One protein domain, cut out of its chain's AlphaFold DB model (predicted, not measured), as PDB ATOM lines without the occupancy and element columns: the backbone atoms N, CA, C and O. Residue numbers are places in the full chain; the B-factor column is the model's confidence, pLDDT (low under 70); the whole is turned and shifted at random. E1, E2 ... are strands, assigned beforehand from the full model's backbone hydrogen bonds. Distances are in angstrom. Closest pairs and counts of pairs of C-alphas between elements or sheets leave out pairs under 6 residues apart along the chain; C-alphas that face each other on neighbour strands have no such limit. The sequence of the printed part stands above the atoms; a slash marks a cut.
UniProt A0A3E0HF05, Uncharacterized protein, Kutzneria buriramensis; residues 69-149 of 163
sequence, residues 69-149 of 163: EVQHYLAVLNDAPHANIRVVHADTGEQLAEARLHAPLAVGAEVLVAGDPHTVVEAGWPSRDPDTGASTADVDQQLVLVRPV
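Overview. This is residues 69 to 149 of the 163 residues of an uncharacterized protein of Kutzneria buriramensis (UniProt A0A3E0HF05). One five-stranded sheet curls like part of a barrel and folds back on itself, with E2 and E1 in one leaf, E4 and E3 in the other, and E5 as the hinge between them. The barrel is only partly formed: its edge strands E2 and E3 come near each other at one place but are not paired, and long loops at residues 69 to 82 and 125 to 140 reach away from the strands. The printed part has 81 residues and no named helix; its five strands, E1 to E5 along the chain, lie in the mixed order E2 E1 E5 E4 E3. The class is all strand, though under half of the residues, 35 of 81, are in named strands. The whole is compact, with a radius of gyration of the C-alphas of 12.6 A and spans of 34 by 30 by 19 A.

Arrangement. Pass residues 69 to 82 and look at E1, residues 83 to 89, which forms a hairpin with E2, residues 95 to 101; they are antiparallel at 160 degrees, with N 85 and O 99 2.8 A apart. On the other side of E1 find E5, residues 141 to 148, parallel to it at 35 degrees, with N 144 and O 86 3.0 A apart. E5 is also antiparallel to E4, residues 116 to 124, at 136 degrees, with N 121 and O 145 2.8 A apart. E4 bends by 63 degrees at residue 121. Beside E4 is E3, residues 110 to 113, antiparallel at 113 degrees, with N 118 and O 111 2.8 A apart. E3, E4 and E5 make a meander, each strand the antiparallel neighbour of the one before. In this folded sheet, bent into two leaves that face each other, 14 pairs of C-alphas lie within 11 A. The closest C-alphas of E2 and E3 are those of Ala 97 and Val 113, 6.8 A apart, while E2 and E4 are apart.

Along the chain. Find C-alpha 83 at (151.754, 168.694, 162.945); from there E1 runs 18.9 A to C-alpha 89. E2 measures 16.7 A and E3 9.9 A. E4 starts at C-alpha 116, (159.514, 188.925, 161.816), and measures 22.1 A. E5 runs 22.3 A and ends at C-alpha 148, (152.466, 191.127, 162.610).

Size, cuts and confidence. The C-alphas farthest apart are those of Gly 115 and Asp 131, 36.8 A. The printed part has no cut, and its long link is E4 to E5, 16 residues. Mean pLDDT of the printed part is 76.5; look for values under 70 at residues 69 to 83, 102 to 103 and 115.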
ATOM      1  N   GLU A  69     160.051 179.940 166.201       58.12
ATOM      2  CA  GLU A  69     160.425 180.302 164.833       58.12
ATOM      3  C   GLU A  69     160.000 179.205 163.855       58.12
ATOM      4  O   GLU A  69     160.578 178.116 163.825       58.12
ATOM      5  N   VAL A  70     158.974 179.484 163.049       55.22
ATOM      6  CA  VAL A  70     158.304 178.465 162.225       55.22
ATOM      7  C   VAL A  70     159.256 177.870 161.186       55.22
ATOM      8  O   VAL A  70     159.222 176.668 160.948       55.22
ATOM      9  N   GLN A  71     160.152 178.677 160.613       55.22
ATOM     10  CA  GLN A  71     161.089 178.223 159.578       55.22
ATOM     11  C   GLN A  71     162.249 177.369 160.124       55.22
ATOM     12  O   GLN A  71     162.857 176.619 159.363       55.22
ATOM     13  N   HIS A  72     162.548 177.445 161.426       43.47
ATOM     14  CA  HIS A  72     163.737 176.817 162.020       43.47
ATOM     15  C   HIS A  72     163.449 175.658 162.984       43.47
ATOM     16  O   HIS A  72     164.392 175.015 163.447       43.47
ATOM     17  N   TYR A  73     162.186 175.314 163.255       47.03
ATOM     18  CA  TYR A  73     161.850 174.136 164.063       47.03
ATOM     19  C   TYR A  73     161.961 172.828 163.254       47.03
ATOM     20  O   TYR A  73     160.981 172.145 162.965       47.03
ATOM     21  N   LEU A  74     163.196 172.456 162.910       33.00
ATOM     22  CA  LEU A  74     163.566 171.128 162.426       33.00
ATOM     23  C   LEU A  74     164.159 170.304 163.585       33.00
ATOM     24  O   LEU A  74     165.345 170.410 163.873       33.00
ATOM     25  N   ALA A  75     163.313 169.434 164.164       32.25
ATOM     26  CA  ALA A  75     163.655 168.250 164.984       32.25
ATOM     27  C   ALA A  75     164.302 168.545 166.375       32.25
ATOM     28  O   ALA A  75     164.926 169.572 166.568       32.25
ATOM     29  N   VAL A  76     164.201 167.783 167.474       33.03
ATOM     30  CA  VAL A  76     163.733 166.445 167.883       33.03
ATOM     31  C   VAL A  76     163.363 166.575 169.376       33.03
ATOM     32  O   VAL A  76     164.181 167.088 170.130       33.03
ATOM     33  N   LEU A  77     162.208 166.073 169.824       29.38
ATOM     34  CA  LEU A  77     162.001 165.535 171.180       29.38
ATOM     35  C   LEU A  77     160.863 164.501 171.094       29.38
ATOM     36  O   LEU A  77     159.846 164.754 170.457       29.38
ATOM     37  N   ASN A  78     161.110 163.315 171.650       36.75
ATOM     38  CA  ASN A  78     160.310 162.093 171.519       36.75
ATOM     39  C   ASN A  78     158.810 162.255 171.855       36.75
ATOM     40  O   ASN A  78     158.445 162.954 172.797       36.75
ATOM     41  N   ASP A  79     157.997 161.485 171.122       44.91
ATOM     42  CA  ASP A  79     156.628 161.017 171.420       44.91
ATOM     43  C   ASP A  79     155.409 161.934 171.177       44.91
ATOM     44  O   ASP A  79     154.282 161.500 171.423       44.91
ATOM     45  N   ALA A  80     155.556 163.136 170.606       47.41
ATOM     46  CA  ALA A  80     154.404 163.930 170.146       47.41
ATOM     47  C   ALA A  80     154.164 163.776 168.624       47.41
ATOM     48  O   ALA A  80     155.120 163.838 167.846       47.41
ATOM     49  N   PRO A  81     152.913 163.576 168.154       55.72
ATOM     50  CA  PRO A  81     152.627 163.519 166.725       55.72
ATOM     51  C   PRO A  81     152.907 164.881 166.087       55.72
ATOM     52  O   PRO A  81     152.292 165.889 166.427       55.72
ATOM     53  N   HIS A  82     153.845 164.894 165.145       63.78
ATOM     54  CA  HIS A  82     154.190 166.095 164.402       63.78
ATOM     55  C   HIS A  82     152.977 166.659 163.641       63.78
ATOM     56  O   HIS A  82     152.315 165.916 162.916       63.78
ATOM     57  N   ALA A  83     152.746 167.967 163.729       67.38
ATOM     58  CA  ALA A  83     151.754 168.694 162.945       67.38
ATOM     59  C   ALA A  83     152.419 169.341 161.722       67.38
ATOM     60  O   ALA A  83     153.434 170.027 161.856       67.38
ATOM     61  N   ASN A  84     151.846 169.155 160.534       81.19
ATOM     62  CA  ASN A  84     152.210 169.974 159.377       81.19
ATOM     63  C   ASN A  84     151.455 171.293 159.497       81.19
ATOM     64  O   ASN A  84     150.234 171.281 159.593       81.19
ATOM     65  N   ILE A  85     152.159 172.416 159.529       79.56
ATOM     66  CA  ILE A  85     151.583 173.738 159.746       79.56
ATOM     67  C   ILE A  85     151.811 174.593 158.513       79.56
ATOM     68  O   ILE A  85     152.951 174.791 158.095       79.56
ATOM     69  N   ARG A  86     150.724 175.155 157.983       88.00
ATOM     70  CA  ARG A  86     150.756 176.197 156.957       88.00
ATOM     71  C   ARG A  86     150.383 177.534 157.582       88.00
ATOM     72  O   ARG A  86     149.297 177.667 158.148       88.00
ATOM     73  N   VAL A  87     151.277 178.511 157.463       83.75
ATOM     74  CA  VAL A  87     151.103 179.865 157.997       83.75
ATOM     75  C   VAL A  87     150.664 180.804 156.888       83.75
ATOM     76  O   VAL A  87     151.318 180.896 155.848       83.75
ATOM     77  N   VAL A  88     149.571 181.517 157.132       89.62
ATOM     78  CA  VAL A  88     148.973 182.453 156.182       89.62
ATOM     79  C   VAL A  88     148.763 183.810 156.853       89.62
ATOM     80  O   VAL A  88     148.358 183.887 158.013       89.62
ATOM     81  N   HIS A  89     149.037 184.896 156.136       89.75
ATOM     82  CA  HIS A  89     148.764 186.246 156.617       89.75
ATOM     83  C   HIS A  89     147.250 186.480 156.720       89.75
ATOM     84  O   HIS A  89     146.525 186.303 155.738       89.75
ATOM     85  N   ALA A  90     146.765 186.914 157.885       84.62
ATOM     86  CA  ALA A  90     145.331 187.000 158.166       84.62
ATOM     87  C   ALA A  90     144.577 187.957 157.229       84.62
ATOM     88  O   ALA A  90     143.449 187.671 156.838       84.62
ATOM     89  N   ASP A  91     145.199 189.078 156.857       85.62
ATOM     90  CA  ASP A  91     144.508 190.125 156.092       85.62
ATOM     91  C   ASP A  91     144.686 189.996 154.567       85.62
ATOM     92  O   ASP A  91     143.886 190.540 153.811       85.62
ATOM     93  N   THR A  92     145.714 189.279 154.094       87.56
ATOM     94  CA  THR A  92     146.036 189.175 152.654       87.56
ATOM     95  C   THR A  92     145.805 187.774 152.098       87.56
ATOM     96  O   THR A  92     145.679 187.618 150.887       87.56
ATOM     97  N   GLY A  93     145.749 186.751 152.956       87.06
ATOM     98  CA  GLY A  93     145.670 185.354 152.533       87.06
ATOM     99  C   GLY A  93     146.972 184.811 151.932       87.06
ATOM    100  O   GLY A  93     146.987 183.683 151.443       87.06
ATOM    101  N   GLU A  94     148.064 185.580 151.963       90.31
ATOM    102  CA  GLU A  94     149.368 185.154 151.457       90.31
ATOM    103  C   GLU A  94     149.959 184.044 152.336       90.31
ATOM    104  O   GLU A  94     150.007 184.168 153.561       90.31
ATOM    105  N   GLN A  95     150.428 182.957 151.717       90.25
ATOM    106  CA  GLN A  95     151.182 181.927 152.428       90.25
ATOM    107  C   GLN A  95     152.580 182.452 152.751       90.25
ATOM    108  O   GLN A  95     153.360 182.737 151.849       90.25
ATOM    109  N   LEU A  96     152.903 182.513 154.040       84.94
ATOM    110  CA  LEU A  96     154.170 183.063 154.516       84.94
ATOM    111  C   LEU A  96     155.211 181.978 154.816       84.94
ATOM    112  O   LEU A  96     156.410 182.187 154.641       84.94
ATOM    113  N   ALA A  97     154.768 180.817 155.308       86.94
ATOM    114  CA  ALA A  97     155.648 179.707 155.663       86.94
ATOM    115  C   ALA A  97     154.895 178.372 155.719       86.94
ATOM    116  O   ALA A  97     153.675 178.325 155.892       86.94
ATOM    117  N   GLU A  98     155.648 177.280 155.636       86.12
ATOM    118  CA  GLU A  98     155.177 175.927 155.909       86.12
ATOM    119  C   GLU A  98     156.249 175.169 156.697       86.12
ATOM    120  O   GLU A  98     157.437 175.286 156.396       86.12
ATOM    121  N   ALA A  99     155.846 174.435 157.735       81.19
ATOM    122  CA  ALA A  99     156.770 173.724 158.614       81.19
ATOM    123  C   ALA A  99     156.129 172.491 159.253       81.19
ATOM    124  O   ALA A  99     154.911 172.393 159.368       81.19
ATOM    125  N   ARG A 100     156.958 171.559 159.732       77.94
ATOM    126  CA  ARG A 100     156.508 170.389 160.494       77.94
ATOM    127  C   ARG A 100     156.919 170.535 161.956       77.94
ATOM    128  O   ARG A 100     158.071 170.293 162.301       77.94
ATOM    129  N   LEU A 101     155.976 170.923 162.811       72.69
ATOM    130  CA  LEU A 101     156.221 171.173 164.234       72.69
ATOM    131  C   LEU A 101     155.881 169.951 165.090       72.69
ATOM    132  O   LEU A 101     155.112 169.087 164.685       72.69
ATOM    133  N   HIS A 102     156.439 169.883 166.299       66.38
ATOM    134  CA  HIS A 102     156.129 168.832 167.286       66.38
ATOM    135  C   HIS A 102     154.751 168.980 167.931       66.38
ATOM    136  O   HIS A 102     154.238 168.038 168.525       66.38
ATOM    137  N   ALA A 103     154.160 170.166 167.834       68.56
ATOM    138  CA  ALA A 103     152.854 170.463 168.387       68.56
ATOM    139  C   ALA A 103     152.134 171.484 167.500       68.56
ATOM    140  O   ALA A 103     152.797 172.302 166.853       68.56
ATOM    141  N   PRO A 104     150.794 171.457 167.478       79.88
ATOM    142  CA  PRO A 104     150.020 172.501 166.836       79.88
ATOM    143  C   PRO A 104     150.199 173.845 167.534       79.88
ATOM    144  O   PRO A 104     150.405 173.922 168.747       79.88
ATOM    145  N   LEU A 105     150.061 174.914 166.761       82.81
ATOM    146  CA  LEU A 105     150.044 176.271 167.286       82.81
ATOM    147  C   LEU A 105     148.650 176.611 167.820       82.81
ATOM    148  O   LEU A 105     147.633 176.279 167.208       82.81
ATOM    149  N   ALA A 106     148.610 177.284 168.967       81.44
ATOM    150  CA  ALA A 106     147.381 177.785 169.571       81.44
ATOM    151  C   ALA A 106     147.120 179.243 169.165       81.44
ATOM    152  O   ALA A 106     148.055 179.997 168.897       81.44
ATOM    153  N   VAL A 107     145.851 179.659 169.176       87.44
ATOM    154  CA  VAL A 107     145.489 181.081 169.058       87.44
ATOM    155  C   VAL A 107     146.134 181.869 170.204       87.44
ATOM    156  O   VAL A 107     146.122 181.426 171.351       87.44
ATOM    157  N   GLY A 108     146.717 183.022 169.884       79.69
ATOM    158  CA  GLY A 108     147.495 183.860 170.794       79.69
ATOM    159  C   GLY A 108     148.976 183.488 170.893       79.69
ATOM    160  O   GLY A 108     149.734 184.238 171.502       79.69
ATOM    161  N   ALA A 109     149.417 182.374 170.295       78.75
ATOM    162  CA  ALA A 109     150.834 182.032 170.259       78.75
ATOM    163  C   ALA A 109     151.626 183.068 169.450       78.75
ATOM    164  O   ALA A 109     151.200 183.492 168.372       78.75
ATOM    165  N   GLU A 110     152.795 183.446 169.957       82.62
ATOM    166  CA  GLU A 110     153.737 184.303 169.247       82.62
ATOM    167  C   GLU A 110     154.735 183.448 168.460       82.62
ATOM    168  O   GLU A 110     155.342 182.508 168.985       82.62
ATOM    169  N   VAL A 111     154.900 183.778 167.185       80.75
ATOM    170  CA  VAL A 111     155.744 183.049 166.242       80.75
ATOM    171  C   VAL A 111     156.629 184.006 165.458       80.75
ATOM    172  O   VAL A 111     156.278 185.168 165.272       80.75
ATOM    173  N   LEU A 112     157.774 183.520 164.986       78.62
ATOM    174  CA  LEU A 112     158.593 184.246 164.016       78.62
ATOM    175  C   LEU A 112     158.362 183.662 162.621       78.62
ATOM    176  O   LEU A 112     158.412 182.440 162.432       78.62
ATOM    177  N   VAL A 113     158.129 184.540 161.651       78.81
ATOM    178  CA  VAL A 113     157.938 184.202 160.239       78.81
ATOM    179  C   VAL A 113     158.956 185.004 159.440       78.81
ATOM    180  O   VAL A 113     158.887 186.224 159.425       78.81
ATOM    181  N   ALA A 114     159.928 184.321 158.826       77.62
ATOM    182  CA  ALA A 114     161.072 184.955 158.156       77.62
ATOM    183  C   ALA A 114     161.853 185.952 159.044       77.62
ATOM    184  O   ALA A 114     162.411 186.923 158.547       77.62
ATOM    185  N   GLY A 115     161.897 185.702 160.359       68.94
ATOM    186  CA  GLY A 115     162.533 186.583 161.345       68.94
ATOM    187  C   GLY A 115     161.606 187.644 161.945       68.94
ATOM    188  O   GLY A 115     161.921 188.166 163.011       68.94
ATOM    189  N   ASP A 116     160.439 187.894 161.348       78.81
ATOM    190  CA  ASP A 116     159.514 188.925 161.816       78.81
ATOM    191  C   ASP A 116     158.492 188.370 162.824       78.81
ATOM    192  O   ASP A 116     157.903 187.297 162.600       78.81
ATOM    193  N   PRO A 117     158.225 189.082 163.933       80.00
ATOM    194  CA  PRO A 117     157.304 188.623 164.959       80.00
ATOM    195  C   PRO A 117     155.845 188.739 164.529       80.00
ATOM    196  O   PRO A 117     155.380 189.771 164.052       80.00
ATOM    197  N   HIS A 118     155.103 187.664 164.764       87.50
ATOM    198  CA  HIS A 118     153.685 187.553 164.475       87.50
ATOM    199  C   HIS A 118     152.931 186.889 165.636       87.50
ATOM    200  O   HIS A 118     153.499 186.124 166.416       87.50
ATOM    201  N   THR A 119     151.626 187.134 165.728       87.56
ATOM    202  CA  THR A 119     150.710 186.439 166.642       87.56
ATOM    203  C   THR A 119     149.708 185.613 165.845       87.56
ATOM    204  O   THR A 119     149.125 186.104 164.877       87.56
ATOM    205  N   VAL A 120     149.475 184.369 166.266       87.25
ATOM    206  CA  VAL A 120     148.425 183.501 165.718       87.25
ATOM    207  C   VAL A 120     147.059 184.040 166.132       87.25
ATOM    208  O   VAL A 120     146.745 184.101 167.319       87.25
ATOM    209  N   VAL A 121     146.233 184.414 165.163       93.69
ATOM    210  CA  VAL A 121     144.876 184.937 165.399       93.69
ATOM    211  C   VAL A 121     143.795 183.896 165.141       93.69
ATOM    212  O   VAL A 121     142.718 183.981 165.722       93.69
ATOM    213  N   GLU A 122     144.095 182.888 164.326       93.19
ATOM    214  CA  GLU A 122     143.198 181.771 164.046       93.19
ATOM    215  C   GLU A 122     144.010 180.497 163.816       93.19
ATOM    216  O   GLU A 122     145.120 180.543 163.282       93.19
ATOM    217  N   ALA A 123     143.458 179.356 164.220       89.88
ATOM    218  CA  ALA A 123     144.053 178.049 163.999       89.88
ATOM    219  C   ALA A 123     142.954 177.019 163.723       89.88
ATOM    220  O   ALA A 123     141.972 176.942 164.462       89.88
ATOM    221  N   GLY A 124     143.132 176.203 162.687       89.12
ATOM    222  CA  GLY A 124     142.157 175.201 162.269       89.12
ATOM    223  C   GLY A 124     142.796 174.023 161.544       89.12
ATOM    224  O   GLY A 124     143.976 174.044 161.210       89.12
ATOM    225  N   TRP A 125     142.004 172.983 161.300       89.38
ATOM    226  CA  TRP A 125     142.440 171.755 160.634       89.38
ATOM    227  C   TRP A 125     141.530 171.483 159.438       89.38
ATOM    228  O   TRP A 125     140.593 170.697 159.556       89.38
ATOM    229  N   PRO A 126     141.748 172.154 158.294       87.00
ATOM    230  CA  PRO A 126     140.828 172.084 157.159       87.00
ATOM    231  C   PRO A 126     140.706 170.675 156.565       87.00
ATOM    232  O   PRO A 126     139.713 170.373 155.914       87.00
ATOM    233  N   SER A 127     141.699 169.810 156.787       84.81
ATOM    234  CA  SER A 127     141.669 168.405 156.382       84.81
ATOM    235  C   SER A 127     140.881 167.503 157.334       84.81
ATOM    236  O   SER A 127     140.719 166.322 157.030       84.81
ATOM    237  N   ARG A 128     140.420 167.994 158.490       85.06
ATOM    238  CA  ARG A 128     139.684 167.186 159.466       85.06
ATOM    239  C   ARG A 128     138.184 167.393 159.335       85.06
ATOM    240  O   ARG A 128     137.706 168.513 159.185       85.06
ATOM    241  N   ASP A 129     137.456 166.293 159.435       82.12
ATOM    242  CA  ASP A 129     136.006 166.305 159.537       82.12
ATOM    243  C   ASP A 129     135.592 167.005 160.851       82.12
ATOM    244  O   ASP A 129     136.132 166.675 161.913       82.12
ATOM    245  N   PRO A 130     134.682 167.995 160.806       80.69
ATOM    246  CA  PRO A 130     134.355 168.815 161.971       80.69
ATOM    247  C   PRO A 130     133.557 168.064 163.045       80.69
ATOM    248  O   PRO A 130     133.617 168.448 164.212       80.69
ATOM    249  N   ASP A 131     132.843 167.000 162.674       80.06
ATOM    250  CA  ASP A 131     131.979 166.244 163.584       80.06
ATOM    251  C   ASP A 131     132.755 165.130 164.301       80.06
ATOM    252  O   ASP A 131     132.491 164.806 165.459       80.06
ATOM    253  N   THR A 132     133.730 164.540 163.611       78.56
ATOM    254  CA  THR A 132     134.478 163.363 164.079       78.56
ATOM    255  C   THR A 132     135.930 163.666 164.440       78.56
ATOM    256  O   THR A 132     136.566 162.882 165.146       78.56
ATOM    257  N   GLY A 133     136.486 164.779 163.955       77.94
ATOM    258  CA  GLY A 133     137.894 165.144 164.110       77.94
ATOM    259  C   GLY A 133     138.868 164.249 163.335       77.94
ATOM    260  O   GLY A 133     140.085 164.405 163.491       77.94
ATOM    261  N   ALA A 134     138.358 163.313 162.527       79.00
ATOM    262  CA  ALA A 134     139.156 162.407 161.716       79.00
ATOM    263  C   ALA A 134     139.764 163.147 160.520       79.00
ATOM    264  O   ALA A 134     139.106 163.974 159.891       79.00
ATOM    265  N   SER A 135     141.021 162.842 160.191       80.94
ATOM    266  CA  SER A 135     141.648 163.393 158.988       80.94
ATOM    267  C   SER A 135     141.059 162.729 157.742       80.94
ATOM    268  O   SER A 135     140.948 161.506 157.678       80.94
ATOM    269  N   THR A 136     140.675 163.544 156.765       76.62
ATOM    270  CA  THR A 136     140.122 163.124 155.465       76.62
ATOM    271  C   THR A 136     141.167 163.166 154.347       76.62
ATOM    272  O   THR A 136     140.872 162.797 153.212       76.62
ATOM    273  N   ALA A 137     142.387 163.609 154.662       77.69
ATOM    274  CA  ALA A 137     143.500 163.730 153.733       77.69
ATOM    275  C   ALA A 137     144.650 162.785 154.110       77.69
ATOM    276  O   ALA A 137     144.793 162.383 155.264       77.69
ATOM    277  N   ASP A 138     145.520 162.511 153.137       75.00
ATOM    278  CA  ASP A 138     146.748 161.731 153.346       75.00
ATOM    279  C   ASP A 138     147.730 162.425 154.306       75.00
ATOM    280  O   ASP A 138     148.568 161.780 154.938       75.00
ATOM    281  N   VAL A 139     147.629 163.754 154.420       74.25
ATOM    282  CA  VAL A 139     148.444 164.584 155.304       74.25
ATOM    283  C   VAL A 139     147.529 165.443 156.165       74.25
ATOM    284  O   VAL A 139     146.796 166.293 155.664       74.25
ATOM    285  N   ASP A 140     147.613 165.246 157.475       78.12
ATOM    286  CA  ASP A 140     146.904 166.070 158.442       78.12
ATOM    287  C   ASP A 140     147.641 167.407 158.631       78.12
ATOM    288  O   ASP A 140     148.777 167.439 159.126       78.12
ATOM    289  N   GLN A 141     147.026 168.502 158.167       84.19
ATOM    290  CA  GLN A 141     147.625 169.838 158.147       84.19
ATOM    291  C   GLN A 141     146.818 170.811 159.013       84.19
ATOM    292  O   GLN A 141     145.609 170.971 158.839       84.19
ATOM    293  N   GLN A 142     147.507 171.504 159.918       89.12
ATOM    294  CA  GLN A 142     146.988 172.660 160.627       89.12
ATOM    295  C   GLN A 142     147.196 173.918 159.773       89.12
ATOM    296  O   GLN A 142     148.307 174.227 159.340       89.12
ATOM    297  N   LEU A 143     146.126 174.671 159.555       89.38
ATOM    298  CA  LEU A 143     146.165 176.007 158.980       89.38
ATOM    299  C   LEU A 143     146.155 177.032 160.110       89.38
ATOM    300  O   LEU A 143     145.288 176.971 160.982       89.38
ATOM    301  N   VAL A 144     147.080 177.986 160.078       91.12
ATOM    302  CA  VAL A 144     147.092 179.104 161.025       91.12
ATOM    303  C   VAL A 144     147.114 180.441 160.302       91.12
ATOM    304  O   VAL A 144     147.851 180.621 159.330       91.12
ATOM    305  N   LEU A 145     146.308 181.378 160.799       91.44
ATOM    306  CA  LEU A 145     146.331 182.773 160.379       91.44
ATOM    307  C   LEU A 145     147.128 183.587 161.386       91.44
ATOM    308  O   LEU A 145     146.923 183.458 162.596       91.44
ATOM    309  N   VAL A 146     148.012 184.444 160.889       90.50
ATOM    310  CA  VAL A 146     148.876 185.280 161.725       90.50
ATOM    311  C   VAL A 146     148.770 186.758 161.367       90.50
ATOM    312  O   VAL A 146     148.442 187.111 160.232       90.50
ATOM    313  N   ARG A 147     149.075 187.625 162.336       93.12
ATOM    314  CA  ARG A 147     149.246 189.073 162.142       93.12
ATOM    315  C   ARG A 147     150.593 189.542 162.685       93.12
ATOM    316  O   ARG A 147     151.010 188.995 163.707       93.12
ATOM    317  N   PRO A 148     151.244 190.544 162.070       88.31
ATOM    318  CA  PRO A 148     152.466 191.127 162.610       88.31
ATOM    319  C   PRO A 148     152.249 191.669 164.023       88.31
ATOM    320  O   PRO A 148     151.236 192.314 164.308       88.31
ATOM    321  N   VAL A 149     153.216 191.435 164.905       84.44
ATOM    322  CA  VAL A 149     153.297 192.154 166.176       84.44
ATOM    323  C   VAL A 149     153.899 193.514 165.858       84.44
ATOM    324  O   VAL A 149     155.050 193.599 165.443       84.44
TER     325      VAL A 149